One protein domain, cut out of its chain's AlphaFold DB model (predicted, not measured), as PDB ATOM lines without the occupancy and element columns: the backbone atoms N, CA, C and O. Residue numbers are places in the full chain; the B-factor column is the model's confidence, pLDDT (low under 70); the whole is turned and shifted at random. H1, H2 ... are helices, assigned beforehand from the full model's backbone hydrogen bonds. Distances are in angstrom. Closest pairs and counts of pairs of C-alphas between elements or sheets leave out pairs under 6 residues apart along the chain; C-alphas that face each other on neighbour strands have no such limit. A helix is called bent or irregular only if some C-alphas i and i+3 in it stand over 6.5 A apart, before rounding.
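This is residues 815 to 910 of the 1057 residues of the protein "NACHT domain-containing protein" of Neochlamydia sp. S13 (UniProt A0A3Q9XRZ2). The long helix H5 crosses the arm H4a of a bent helix, and on another side of H4a packs the helical hairpin of H1 and H2; short H3 sits at one end. H5 makes the longest axis and residues 899 to 910 stick out, while the other arm, H4b, leads away from the body. The 96 printed residues hold five named helices, H1 to H5 in chain order, and no named strand: all helix. The whole is compact, with a radius of gyration of the C-alphas of 13.8 A, spanning 42 by 31 by 20 A.

Find C-alpha 887 at (23.247, 30.657, -23.309); from there H5 runs 33.0 A to C-alpha 909 at (54.770, 37.419, -30.257). H4, residues 857 to 877, was assigned as one helix by its hydrogen bonds but is bent, with C-alphas 865 and 868 7.3 A apart; its arms are H4a, 857 to 865, 12.4 A, and H4b, 868 to 877, 14.4 A. H1, residues 815 to 828, starts at (30.842, 20.854, -11.668) and runs 20.0 A. H2 is residues 837 to 846, 14.3 A, and H3 residues 848 to 853, 9.4 A.

Look at Ile 862 and Ser 894, the closest C-alphas of H4a and H5, 6.0 A apart: these touch at a steep tilt of 60 degrees, H5 with residues 887 to 894 alone. H1 touches H4a at Leu 819 and Ala 864, C-alphas 7.0 A apart, at a steep tilt of 50 degrees. H1 and H2 form a hairpin, opposite ways at a shallow tilt of 34.8 degrees, only just short of steep; their closest C-alphas, of Glu 820 and Gln 837, are 6.5 A apart. H3 is close to but not clearly touching H4a, Ile 853 to Phe 859 being 6.8 A between C-alphas. H1 and H5 are apart. Every O i to N i+4 pair is within hydrogen-bond range in H1, H2, H4a, H4b and H5; H3 has 0 of 2, and 2 of 3 O i to N i+3 pairs.

The C-alphas of Pro 848 and Arg 910 are farthest apart, 43.1 A. The printed part has no cut and no long link. Mean pLDDT of the printed part is 84.6; look for values under 70 at residues 878 to 881, 905 to 906 and 908 to 910.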
ATOM      1  N   ARG A 815      30.635  19.450 -11.288       94.06
ATOM      2  CA  ARG A 815      30.842  20.854 -11.668       94.06
ATOM      3  C   ARG A 815      31.897  21.511 -10.787       94.06
ATOM      4  O   ARG A 815      32.786  22.166 -11.320       94.06
ATOM      5  N   ASP A 816      31.845  21.273  -9.484       93.56
ATOM      6  CA  ASP A 816      32.807  21.829  -8.530       93.56
ATOM      7  C   ASP A 816      34.216  21.284  -8.810       93.56
ATOM      8  O   ASP A 816      35.163  22.060  -8.945       93.56
ATOM      9  N   ALA A 817      34.338  19.971  -9.040       94.12
ATOM     10  CA  ALA A 817      35.594  19.346  -9.456       94.12
ATOM     11  C   ALA A 817      36.115  19.899 -10.795       94.12
ATOM     12  O   ALA A 817      37.322  20.069 -10.973       94.12
ATOM     13  N   TYR A 818      35.221  20.200 -11.743       94.44
ATOM     14  CA  TYR A 818      35.613  20.786 -13.025       94.44
ATOM     15  C   TYR A 818      36.183  22.190 -12.838       94.44
ATOM     16  O   TYR A 818      37.208  22.519 -13.428       94.44
ATOM     17  N   LEU A 819      35.523  23.021 -12.027       94.12
ATOM     18  CA  LEU A 819      35.970  24.382 -11.740       94.12
ATOM     19  C   LEU A 819      37.322  24.376 -11.024       94.12
ATOM     20  O   LEU A 819      38.208  25.141 -11.399       94.12
ATOM     21  N   GLU A 820      37.519  23.479 -10.058       94.25
ATOM     22  CA  GLU A 820      38.809  23.299  -9.390       94.25
ATOM     23  C   GLU A 820      39.919  22.935 -10.391       94.25
ATOM     24  O   GLU A 820      40.981  23.569 -10.411       94.25
ATOM     25  N   GLN A 821      39.655  21.961 -11.272       93.88
ATOM     26  CA  GLN A 821      40.582  21.550 -12.325       93.88
ATOM     27  C   GLN A 821      40.870  22.697 -13.303       93.88
ATOM     28  O   GLN A 821      42.030  22.968 -13.603       93.88
ATOM     29  N   TYR A 822      39.844  23.427 -13.742       92.75
ATOM     30  CA  TYR A 822      39.986  24.597 -14.607       92.75
ATOM     31  C   TYR A 822      40.872  25.675 -13.977       92.75
ATOM     32  O   TYR A 822      41.831  26.132 -14.597       92.75
ATOM     33  N   LEU A 823      40.608  26.035 -12.719       93.69
ATOM     34  CA  LEU A 823      41.390  27.032 -11.991       93.69
ATOM     35  C   LEU A 823      42.841  26.599 -11.796       93.69
ATOM     36  O   LEU A 823      43.746  27.433 -11.861       93.69
ATOM     37  N   LYS A 824      43.076  25.302 -11.570       93.56
ATOM     38  CA  LYS A 824      44.425  24.740 -11.505       93.56
ATOM     39  C   LYS A 824      45.172  24.956 -12.820       93.56
ATOM     40  O   LYS A 824      46.262  25.522 -12.781       93.56
ATOM     41  N   VAL A 825      44.577  24.591 -13.956       90.75
ATOM     42  CA  VAL A 825      45.230  24.765 -15.263       90.75
ATOM     43  C   VAL A 825      45.466  26.249 -15.568       90.75
ATOM     44  O   VAL A 825      46.561  26.619 -15.974       90.75
ATOM     45  N   CYS A 826      44.508  27.135 -15.271       89.31
ATOM     46  CA  CYS A 826      44.697  28.583 -15.423       89.31
ATOM     47  C   CYS A 826      45.905  29.121 -14.634       89.31
ATOM     48  O   CYS A 826      46.636  29.983 -15.128       89.31
ATOM     49  N   ARG A 827      46.141  28.616 -13.414       90.69
ATOM     50  CA  ARG A 827      47.327  28.973 -12.615       90.69
ATOM     51  C   ARG A 827      48.616  28.456 -13.251       90.69
ATOM     52  O   ARG A 827      49.585  29.207 -13.325       90.69
ATOM     53  N   GLU A 828      48.621  27.208 -13.711       89.12
ATOM     54  CA  GLU A 828      49.783  26.570 -14.349       89.12
ATOM     55  C   GLU A 828      50.163  27.251 -15.673       89.12
ATOM     56  O   GLU A 828      51.345  27.432 -15.956       89.12
ATOM     57  N   GLU A 829      49.180  27.719 -16.445       85.94
ATOM     58  CA  GLU A 829      49.389  28.463 -17.694       85.94
ATOM     59  C   GLU A 829      49.781  29.941 -17.474       85.94
ATOM     60  O   GLU A 829      50.026  30.669 -18.438       85.94
ATOM     61  N   GLY A 830      49.845  30.423 -16.225       85.12
ATOM     62  CA  GLY A 830      50.180  31.819 -15.912       85.12
ATOM     63  C   GLY A 830      49.070  32.820 -16.254       85.12
ATOM     64  O   GLY A 830      49.324  34.017 -16.401       85.12
ATOM     65  N   HIS A 831      47.834  32.336 -16.373       83.38
ATOM     66  CA  HIS A 831      46.641  33.112 -16.692       83.38
ATOM     67  C   HIS A 831      45.577  32.912 -15.601       83.38
ATOM     68  O   HIS A 831      44.541  32.303 -15.871       83.38
ATOM     69  N   PRO A 832      45.815  33.387 -14.360       84.00
ATOM     70  CA  PRO A 832      44.891  33.159 -13.256       84.00
ATOM     71  C   PRO A 832      43.504  33.722 -13.585       84.00
ATOM     72  O   PRO A 832      43.379  34.830 -14.116       84.00
ATOM     73  N   SER A 833      42.463  32.945 -13.271       87.88
ATOM     74  CA  SER A 833      41.081  33.418 -13.381       87.88
ATOM     75  C   SER A 833      40.860  34.635 -12.477       87.88
ATOM     76  O   SER A 833      41.535  34.811 -11.464       87.88
ATOM     77  N   LEU A 834      39.897  35.479 -12.853       89.56
ATOM     78  CA  LEU A 834      39.480  36.624 -12.040       89.56
ATOM     79  C   LEU A 834      38.730  36.211 -10.772       89.56
ATOM     80  O   LEU A 834      38.617  37.031  -9.866       89.56
ATOM     81  N   TRP A 835      38.181  35.000 -10.761       95.50
ATOM     82  CA  TRP A 835      37.445  34.413  -9.649       95.50
ATOM     83  C   TRP A 835      38.180  33.178  -9.149       95.50
ATOM     84  O   TRP A 835      38.745  32.424  -9.950       95.50
ATOM     85  N   ASP A 836      38.157  32.970  -7.838       94.12
ATOM     86  CA  ASP A 836      38.534  31.696  -7.234       94.12
ATOM     87  C   ASP A 836      37.328  30.744  -7.140       94.12
ATOM     88  O   ASP A 836      36.250  31.016  -7.668       94.12
ATOM     89  N   GLN A 837      37.522  29.572  -6.534       92.62
ATOM     90  CA  GLN A 837      36.468  28.561  -6.442       92.62
ATOM     91  C   GLN A 837      35.285  29.041  -5.592       92.62
ATOM     92  O   GLN A 837      34.138  28.790  -5.964       92.62
ATOM     93  N   ASP A 838      35.554  29.756  -4.500       93.75
ATOM     94  CA  ASP A 838      34.526  30.244  -3.582       93.75
ATOM     95  C   ASP A 838      33.665  31.317  -4.256       93.75
ATOM     96  O   ASP A 838      32.443  31.318  -4.096       93.75
ATOM     97  N   ASP A 839      34.277  32.174  -5.080       95.25
ATOM     98  CA  ASP A 839      33.565  33.150  -5.905       95.25
ATOM     99  C   ASP A 839      32.557  32.475  -6.852       95.25
ATOM    100  O   ASP A 839      31.395  32.893  -6.905       95.25
ATOM    101  N   TYR A 840      32.959  31.421  -7.583       95.44
ATOM    102  CA  TYR A 840      32.032  30.696  -8.465       95.44
ATOM    103  C   TYR A 840      30.926  30.002  -7.676       95.44
ATOM    104  O   TYR A 840      29.762  30.135  -8.044       95.44
ATOM    105  N   VAL A 841      31.271  29.266  -6.615       92.06
ATOM    106  CA  VAL A 841      30.293  28.504  -5.821       92.06
ATOM    107  C   VAL A 841      29.250  29.446  -5.236       92.06
ATOM    108  O   VAL A 841      28.055  29.229  -5.433       92.06
ATOM    109  N   LYS A 842      29.691  30.541  -4.611       94.06
ATOM    110  CA  LYS A 842      28.795  31.555  -4.059       94.06
ATOM    111  C   LYS A 842      27.894  32.152  -5.137       94.06
ATOM    112  O   LYS A 842      26.687  32.242  -4.943       94.06
ATOM    113  N   TYR A 843      28.458  32.531  -6.285       93.62
ATOM    114  CA  TYR A 843      27.668  33.142  -7.350       93.62
ATOM    115  C   TYR A 843      26.635  32.176  -7.947       93.62
ATOM    116  O   TYR A 843      25.528  32.598  -8.274       93.62
ATOM    117  N   LEU A 844      26.981  30.894  -8.093       92.38
ATOM    118  CA  LEU A 844      26.076  29.862  -8.603       92.38
ATOM    119  C   LEU A 844      24.975  29.503  -7.601       92.38
ATOM    120  O   LEU A 844      23.841  29.284  -8.022       92.38
ATOM    121  N   ASP A 845      25.285  29.477  -6.302       90.94
ATOM    122  CA  ASP A 845      24.285  29.273  -5.249       90.94
ATOM    123  C   ASP A 845      23.290  30.458  -5.194       90.94
ATOM    124  O   ASP A 845      22.094  30.243  -4.993       90.94
ATOM    125  N   ASP A 846      23.755  31.685  -5.468       92.00
ATOM    126  CA  ASP A 846      22.913  32.891  -5.547       92.00
ATOM    127  C   ASP A 846      22.069  32.974  -6.843       92.00
ATOM    128  O   ASP A 846      21.091  33.722  -6.890       92.00
ATOM    129  N   HIS A 847      22.413  32.219  -7.900       90.75
ATOM    130  CA  HIS A 847      21.746  32.276  -9.214       90.75
ATOM    131  C   HIS A 847      21.408  30.873  -9.760       90.75
ATOM    132  O   HIS A 847      22.045  30.407 -10.714       90.75
ATOM    133  N   PRO A 848      20.379  30.191  -9.224       89.50
ATOM    134  CA  PRO A 848      20.013  28.828  -9.622       89.50
ATOM    135  C   PRO A 848      19.752  28.644 -11.125       89.50
ATOM    136  O   PRO A 848      20.065  27.596 -11.680       89.50
ATOM    137  N   GLN A 849      19.249  29.671 -11.812       86.31
ATOM    138  CA  GLN A 849      19.029  29.673 -13.261       86.31
ATOM    139  C   GLN A 849      20.316  29.448 -14.073       86.31
ATOM    140  O   GLN A 849      20.276  28.892 -15.167       86.31
ATOM    141  N   LEU A 850      21.481  29.833 -13.537       87.12
ATOM    142  CA  LEU A 850      22.772  29.542 -14.164       87.12
ATOM    143  C   LEU A 850      23.139  28.070 -14.067       87.12
ATOM    144  O   LEU A 850      23.789  27.546 -14.972       87.12
ATOM    145  N   VAL A 851      22.722  27.410 -12.986       89.19
ATOM    146  CA  VAL A 851      23.016  26.000 -12.738       89.19
ATOM    147  C   VAL A 851      22.404  25.123 -13.829       89.19
ATOM    148  O   VAL A 851      23.067  24.195 -14.285       89.19
ATOM    149  N   GLU A 852      21.200  25.463 -14.301       85.38
ATOM    150  CA  GLU A 852      20.514  24.761 -15.398       85.38
ATOM    151  C   GLU A 852      21.268  24.875 -16.736       85.38
ATOM    152  O   GLU A 852      21.278  23.941 -17.537       85.38
ATOM    153  N   ILE A 853      21.960  25.994 -16.968       83.88
ATOM    154  CA  ILE A 853      22.717  26.247 -18.204       83.88
ATOM    155  C   ILE A 853      24.055  25.489 -18.205       83.88
ATOM    156  O   ILE A 853      24.503  24.976 -19.232       83.88
ATOM    157  N   ILE A 854      24.716  25.395 -17.048       89.25
ATOM    158  CA  ILE A 854      26.071  24.825 -16.924       89.25
ATOM    159  C   ILE A 854      26.089  23.326 -16.627       89.25
ATOM    160  O   ILE A 854      27.137  22.772 -16.283       89.25
ATOM    161  N   GLU A 855      24.955  22.636 -16.745       89.50
ATOM    162  CA  GLU A 855      24.935  21.192 -16.528       89.50
ATOM    163  C   GLU A 855      25.744  20.426 -17.592       89.50
ATOM    164  O   GLU A 855      26.119  19.271 -17.377       89.50
ATOM    165  N   GLN A 856      26.024  21.048 -18.742       91.69
ATOM    166  CA  GLN A 856      26.855  20.464 -19.793       91.69
ATOM    167  C   GLN A 856      28.312  20.956 -19.693       91.69
ATOM    168  O   GLN A 856      28.538  22.162 -19.558       91.69
ATOM    169  N   PRO A 857      29.314  20.071 -19.865       91.44
ATOM    170  CA  PRO A 857      30.735  20.415 -19.747       91.44
ATOM    171  C   PRO A 857      31.182  21.605 -20.605       91.44
ATOM    172  O   PRO A 857      31.957  22.443 -20.151       91.44
ATOM    173  N   LEU A 858      30.688  21.705 -21.846       89.88
ATOM    174  CA  LEU A 858      31.053  22.807 -22.740       89.88
ATOM    175  C   LEU A 858      30.584  24.166 -22.204       89.88
ATOM    176  O   LEU A 858      31.353  25.125 -22.209       89.88
ATOM    177  N   PHE A 859      29.339  24.249 -21.732       89.88
ATOM    178  CA  PHE A 859      28.801  25.489 -21.172       89.88
ATOM    179  C   PHE A 859      29.472  25.836 -19.849       89.88
ATOM    180  O   PHE A 859      29.746  27.007 -19.611       89.88
ATOM    181  N   LEU A 860      29.823  24.837 -19.036       92.12
ATOM    182  CA  LEU A 860      30.599  25.051 -17.820       92.12
ATOM    183  C   LEU A 860      31.980  25.654 -18.118       92.12
ATOM    184  O   LEU A 860      32.365  26.620 -17.467       92.12
ATOM    185  N   ARG A 861      32.687  25.157 -19.144       91.38
ATOM    186  CA  ARG A 861      33.957  25.743 -19.614       91.38
ATOM    187  C   ARG A 861      33.794  27.198 -20.036       91.38
ATOM    188  O   ARG A 861      34.574  28.058 -19.635       91.38
ATOM    189  N   ILE A 862      32.792  27.458 -20.875       90.31
ATOM    190  CA  ILE A 862      32.510  28.795 -21.393       90.31
ATOM    191  C   ILE A 862      32.171  29.746 -20.243       90.31
ATOM    192  O   ILE A 862      32.701  30.854 -20.180       90.31
ATOM    193  N   MET A 863      31.304  29.317 -19.325       92.56
ATOM    194  CA  MET A 863      30.894  30.098 -18.164       92.56
ATOM    195  C   MET A 863      32.091  30.383 -17.261       92.56
ATOM    196  O   MET A 863      32.321  31.548 -16.944       92.56
ATOM    197  N   ALA A 864      32.892  29.368 -16.925       92.38
ATOM    198  CA  ALA A 864      34.099  29.544 -16.125       92.38
ATOM    199  C   ALA A 864      34.999  30.629 -16.733       92.38
ATOM    200  O   ALA A 864      35.444  31.533 -16.032       92.38
ATOM    201  N   ASP A 865      35.167  30.633 -18.056       90.50
ATOM    202  CA  ASP A 865      35.995  31.628 -18.730       90.50
ATOM    203  C   ASP A 865      35.394  33.040 -18.804       90.50
ATOM    204  O   ASP A 865      36.131  34.024 -18.874       90.50
ATOM    205  N   THR A 866      34.068  33.169 -18.840       92.25
ATOM    206  CA  THR A 866      33.396  34.419 -19.242       92.25
ATOM    207  C   THR A 866      32.615  35.094 -18.123       92.25
ATOM    208  O   THR A 866      32.549  36.327 -18.093       92.25
ATOM    209  N   LEU A 867      32.058  34.332 -17.179       93.12
ATOM    210  CA  LEU A 867      31.205  34.842 -16.108       93.12
ATOM    211  C   LEU A 867      31.891  35.928 -15.262       93.12
ATOM    212  O   LEU A 867      31.285  36.994 -15.103       93.12
ATOM    213  N   PRO A 868      33.156  35.769 -14.817       93.38
ATOM    214  CA  PRO A 868      33.828  36.813 -14.045       93.38
ATOM    215  C   PRO A 868      33.906  38.150 -14.786       93.38
ATOM    216  O   PRO A 868      33.783  39.225 -14.194       93.38
ATOM    217  N   HIS A 869      34.084  38.103 -16.107       88.44
ATOM    218  CA  HIS A 869      34.147  39.297 -16.943       88.44
ATOM    219  C   HIS A 869      32.777  39.944 -17.113       88.44
ATOM    220  O   HIS A 869      32.672  41.164 -16.976       88.44
ATOM    221  N   ILE A 870      31.737  39.148 -17.375       88.12
ATOM    222  CA  ILE A 870      30.361  39.639 -17.513       88.12
ATOM    223  C   ILE A 870      29.934  40.350 -16.226       88.12
ATOM    224  O   ILE A 870      29.488  41.498 -16.273       88.12
ATOM    225  N   VAL A 871      30.161  39.722 -15.070       89.94
ATOM    226  CA  VAL A 871      29.801  40.293 -13.767       89.94
ATOM    227  C   VAL A 871      30.608  41.554 -13.467       89.94
ATOM    228  O   VAL A 871      30.047  42.558 -13.028       89.94
ATOM    229  N   ASN A 872      31.913  41.565 -13.750       88.56
ATOM    230  CA  ASN A 872      32.737  42.759 -13.548       88.56
ATOM    231  C   ASN A 872      32.339  43.922 -14.468       88.56
ATOM    232  O   ASN A 872      32.361  45.079 -14.041       88.56
ATOM    233  N   LEU A 873      31.962  43.644 -15.718       84.94
ATOM    234  CA  LEU A 873      31.431  44.657 -16.631       84.94
ATOM    235  C   LEU A 873      30.093  45.200 -16.128       84.94
ATOM    236  O   LEU A 873      29.904  46.417 -16.096       84.94
ATOM    237  N   HIS A 874      29.202  44.324 -15.664       83.44
ATOM    238  CA  HIS A 874      27.918  44.729 -15.110       83.44
ATOM    239  C   HIS A 874      28.098  45.631 -13.877       83.44
ATOM    240  O   HIS A 874      27.610  46.763 -13.881       83.44
ATOM    241  N   LYS A 875      28.938  45.225 -12.907       85.06
ATOM    242  CA  LYS A 875      29.309  46.035 -11.727       85.06
ATOM    243  C   LYS A 875      29.830  47.431 -12.103       85.06
ATOM    244  O   LYS A 875      29.467  48.418 -11.468       85.06
ATOM    245  N   LYS A 876      30.652  47.542 -13.156       84.19
ATOM    246  CA  LYS A 876      31.197  48.831 -13.632       84.19
ATOM    247  C   LYS A 876      30.147  49.740 -14.273       84.19
ATOM    248  O   LYS A 876      30.297  50.958 -14.224       84.19
ATOM    249  N   THR A 877      29.107  49.172 -14.877       81.56
ATOM    250  CA  THR A 877      28.088  49.934 -15.620       81.56
ATOM    251  C   THR A 877      26.943  50.471 -14.754       81.56
ATOM    252  O   THR A 877      26.115  51.212 -15.278       81.56
ATOM    253  N   LYS A 878      26.922  50.171 -13.440       67.44
ATOM    254  CA  LYS A 878      25.935  50.663 -12.451       67.44
ATOM    255  C   LYS A 878      24.466  50.552 -12.913       67.44
ATOM    256  O   LYS A 878      23.674  51.455 -12.657       67.44
ATOM    257  N   LYS A 879      24.103  49.478 -13.623       63.91
ATOM    258  CA  LYS A 879      22.699  49.155 -13.933       63.91
ATOM    259  C   LYS A 879      22.111  48.260 -12.827       63.91
ATOM    260  O   LYS A 879      22.849  47.481 -12.237       63.91
ATOM    261  N   ASP A 880      20.823  48.455 -12.538       62.97
ATOM    262  CA  ASP A 880      19.990  47.768 -11.524       62.97
ATOM    263  C   ASP A 880      19.793  46.250 -11.818       62.97
ATOM    264  O   ASP A 880      20.155  45.808 -12.911       62.97
ATOM    265  N   PRO A 881      19.226  45.430 -10.899       61.62
ATOM    266  CA  PRO A 881      20.008  44.545 -10.036       61.62
ATOM    267  C   PRO A 881      20.055  43.070 -10.477       61.62
ATOM    268  O   PRO A 881      20.582  42.248  -9.734       61.62
ATOM    269  N   GLU A 882      19.552  42.706 -11.658       71.31
ATOM    270  CA  GLU A 882      19.478  41.297 -12.074       71.31
ATOM    271  C   GLU A 882      19.942  41.119 -13.527       71.31
ATOM    272  O   GLU A 882      19.395  41.708 -14.462       71.31
ATOM    273  N   ILE A 883      21.009  40.337 -13.718       80.00
ATOM    274  CA  ILE A 883      21.510  39.970 -15.044       80.00
ATOM    275  C   ILE A 883      20.676  38.788 -15.536       80.00
ATOM    276  O   ILE A 883      20.747  37.704 -14.960       80.00
ATOM    277  N   ASP A 884      19.929  38.972 -16.624       81.12
ATOM    278  CA  ASP A 884      19.276  37.860 -17.315       81.12
ATOM    279  C   ASP A 884      20.323  37.059 -18.104       81.12
ATOM    280  O   ASP A 884      20.820  37.482 -19.156       81.12
ATOM    281  N   PHE A 885      20.732  35.927 -17.537       83.69
ATOM    282  CA  PHE A 885      21.740  35.069 -18.131       83.69
ATOM    283  C   PHE A 885      21.122  34.142 -19.172       83.69
ATOM    284  O   PHE A 885      20.322  33.271 -18.855       83.69
ATOM    285  N   THR A 886      21.574  34.271 -20.418       82.75
ATOM    286  CA  THR A 886      21.190  33.372 -21.514       82.75
ATOM    287  C   THR A 886      22.407  32.630 -22.061       82.75
ATOM    288  O   THR A 886      23.521  33.161 -22.061       82.75
ATOM    289  N   GLU A 887      22.205  31.421 -22.597       77.25
ATOM    290  CA  GLU A 887      23.247  30.657 -23.309       77.25
ATOM    291  C   GLU A 887      23.946  31.501 -24.388       77.25
ATOM    292  O   GLU A 887      25.172  31.512 -24.507       77.25
ATOM    293  N   ASN A 888      23.158  32.277 -25.133       76.25
ATOM    294  CA  ASN A 888      23.629  33.188 -26.172       76.25
ATOM    295  C   ASN A 888      24.584  34.261 -25.627       76.25
ATOM    296  O   ASN A 888      25.582  34.591 -26.269       76.25
ATOM    297  N   MET A 889      24.325  34.798 -24.433       82.31
ATOM    298  CA  MET A 889      25.224  35.776 -23.819       82.31
ATOM    299  C   MET A 889      26.592  35.160 -23.507       82.31
ATOM    300  O   MET A 889      27.620  35.774 -23.798       82.31
ATOM    301  N   PHE A 890      26.613  33.940 -22.970       83.25
ATOM    302  CA  PHE A 890      27.848  33.216 -22.677       83.25
ATOM    303  C   PHE A 890      28.633  32.867 -23.944       83.25
ATOM    304  O   PHE A 890      29.840  33.096 -24.000       83.25
ATOM    305  N   LEU A 891      27.953  32.392 -24.989       77.19
ATOM    306  CA  LEU A 891      28.574  32.119 -26.287       77.19
ATOM    307  C   LEU A 891      29.184  33.384 -26.904       77.19
ATOM    308  O   LEU A 891      30.336  33.363 -27.341       77.19
ATOM    309  N   ALA A 892      28.455  34.504 -26.886       77.00
ATOM    310  CA  ALA A 892      28.955  35.782 -27.386       77.00
ATOM    311  C   ALA A 892      30.171  36.277 -26.583       77.00
ATOM    312  O   ALA A 892      31.182  36.669 -27.168       77.00
ATOM    313  N   ALA A 893      30.111  36.205 -25.249       80.94
ATOM    314  CA  ALA A 893      31.226  36.582 -24.385       80.94
ATOM    315  C   ALA A 893      32.455  35.688 -24.610       80.94
ATOM    316  O   ALA A 893      33.578  36.196 -24.667       80.94
ATOM    317  N   SER A 894      32.251  34.381 -24.803       79.12
ATOM    318  CA  SER A 894      33.315  33.419 -25.111       79.12
ATOM    319  C   SER A 894      33.994  33.750 -26.424       79.12
ATOM    320  O   SER A 894      35.217  33.712 -26.520       79.12
ATOM    321  N   PHE A 895      33.208  34.096 -27.439       75.56
ATOM    322  CA  PHE A 895      33.733  34.468 -28.742       75.56
ATOM    323  C   PHE A 895      34.589  35.738 -28.652       75.56
ATOM    324  O   PHE A 895      35.722  35.757 -29.130       75.56
ATOM    325  N   CYS A 896      34.110  36.768 -27.944       77.62
ATOM    326  CA  CYS A 896      34.906  37.965 -27.665       77.62
ATOM    327  C   CYS A 896      36.202  37.640 -26.907       77.62
ATOM    328  O   CYS A 896      37.255  38.184 -27.227       77.62
ATOM    329  N   ARG A 897      36.146  36.737 -25.923       78.62
ATOM    330  CA  ARG A 897      37.309  36.279 -25.150       78.62
ATOM    331  C   ARG A 897      38.346  35.564 -26.006       78.62
ATOM    332  O   ARG A 897      39.530  35.859 -25.866       78.62
ATOM    333  N   ILE A 898      37.915  34.665 -26.891       74.88
ATOM    334  CA  ILE A 898      38.799  33.970 -27.834       74.88
ATOM    335  C   ILE A 898      39.520  34.993 -28.711       74.88
ATOM    336  O   ILE A 898      40.745  34.961 -28.785       74.88
ATOM    337  N   ILE A 899      38.790  35.957 -29.282       74.44
ATOM    338  CA  ILE A 899      39.385  37.030 -30.091       74.44
ATOM    339  C   ILE A 899      40.438  37.802 -29.289       74.44
ATOM    340  O   ILE A 899      41.554  37.982 -29.766       74.44
ATOM    341  N   LEU A 900      40.108  38.226 -28.065       74.50
ATOM    342  CA  LEU A 900      41.027  38.986 -27.213       74.50
ATOM    343  C   LEU A 900      42.277  38.181 -26.829       74.50
ATOM    344  O   LEU A 900      43.372  38.737 -26.806       74.50
ATOM    345  N   ARG A 901      42.133  36.879 -26.545       71.81
ATOM    346  CA  ARG A 901      43.261  35.984 -26.241       71.81
ATOM    347  C   ARG A 901      44.181  35.812 -27.444       71.81
ATOM    348  O   ARG A 901      45.393  35.901 -27.282       71.81
ATOM    349  N   GLU A 902      43.629  35.585 -28.634       70.94
ATOM    350  CA  GLU A 902      44.429  35.483 -29.861       70.94
ATOM    351  C   GLU A 902      45.138  36.804 -30.169       70.94
ATOM    352  O   GLU A 902      46.319  36.823 -30.509       70.94
ATOM    353  N   GLU A 903      44.472  37.933 -29.943       72.62
ATOM    354  CA  GLU A 903      45.092  39.244 -30.071       72.62
ATOM    355  C   GLU A 903      46.233  39.460 -29.060       72.62
ATOM    356  O   GLU A 903      47.284  40.001 -29.401       72.62
ATOM    357  N   GLU A 904      46.063  39.017 -27.813       70.81
ATOM    358  CA  GLU A 904      47.098  39.095 -26.783       70.81
ATOM    359  C   GLU A 904      48.285  38.173 -27.096       70.81
ATOM    360  O   GLU A 904      49.434  38.591 -26.944       70.81
ATOM    361  N   LYS A 905      48.035  36.958 -27.609       69.75
ATOM    362  CA  LYS A 905      49.085  36.073 -28.136       69.75
ATOM    363  C   LYS A 905      49.867  36.768 -29.246       69.75
ATOM    364  O   LYS A 905      51.093  36.815 -29.176       69.75
ATOM    365  N   LEU A 906      49.173  37.385 -30.205       69.19
ATOM    366  CA  LEU A 906      49.791  38.163 -31.282       69.19
ATOM    367  C   LEU A 906      50.572  39.379 -30.757       69.19
ATOM    368  O   LEU A 906      51.629  39.711 -31.286       69.19
ATOM    369  N   ARG A 907      50.100  40.051 -29.701       72.25
ATOM    370  CA  ARG A 907      50.849  41.135 -29.039       72.25
ATOM    371  C   ARG A 907      52.113  40.630 -28.348       72.25
ATOM    372  O   ARG A 907      53.128  41.316 -28.392       72.25
ATOM    373  N   ARG A 908      52.065  39.456 -27.715       65.56
ATOM    374  CA  ARG A 908      53.216  38.845 -27.030       65.56
ATOM    375  C   ARG A 908      54.267  38.335 -28.017       65.56
ATOM    376  O   ARG A 908      55.455  38.465 -27.731       65.56
ATOM    377  N   THR A 909      53.852  37.806 -29.171       67.19
ATOM    378  CA  THR A 909      54.770  37.419 -30.257       67.19
ATOM    379  C   THR A 909      55.333  38.632 -30.999       67.19
ATOM    380  O   THR A 909      56.467  38.581 -31.468       67.19
ATOM    381  N   ARG A 910      54.619  39.768 -31.012       57.84
ATOM    382  CA  ARG A 910      55.149  41.089 -31.391       57.84
ATOM    383  C   ARG A 910      56.082  41.669 -30.312       57.84
ATOM    384  O   ARG A 910      55.820  42.733 -29.754       57.84
TER     385      ARG A 910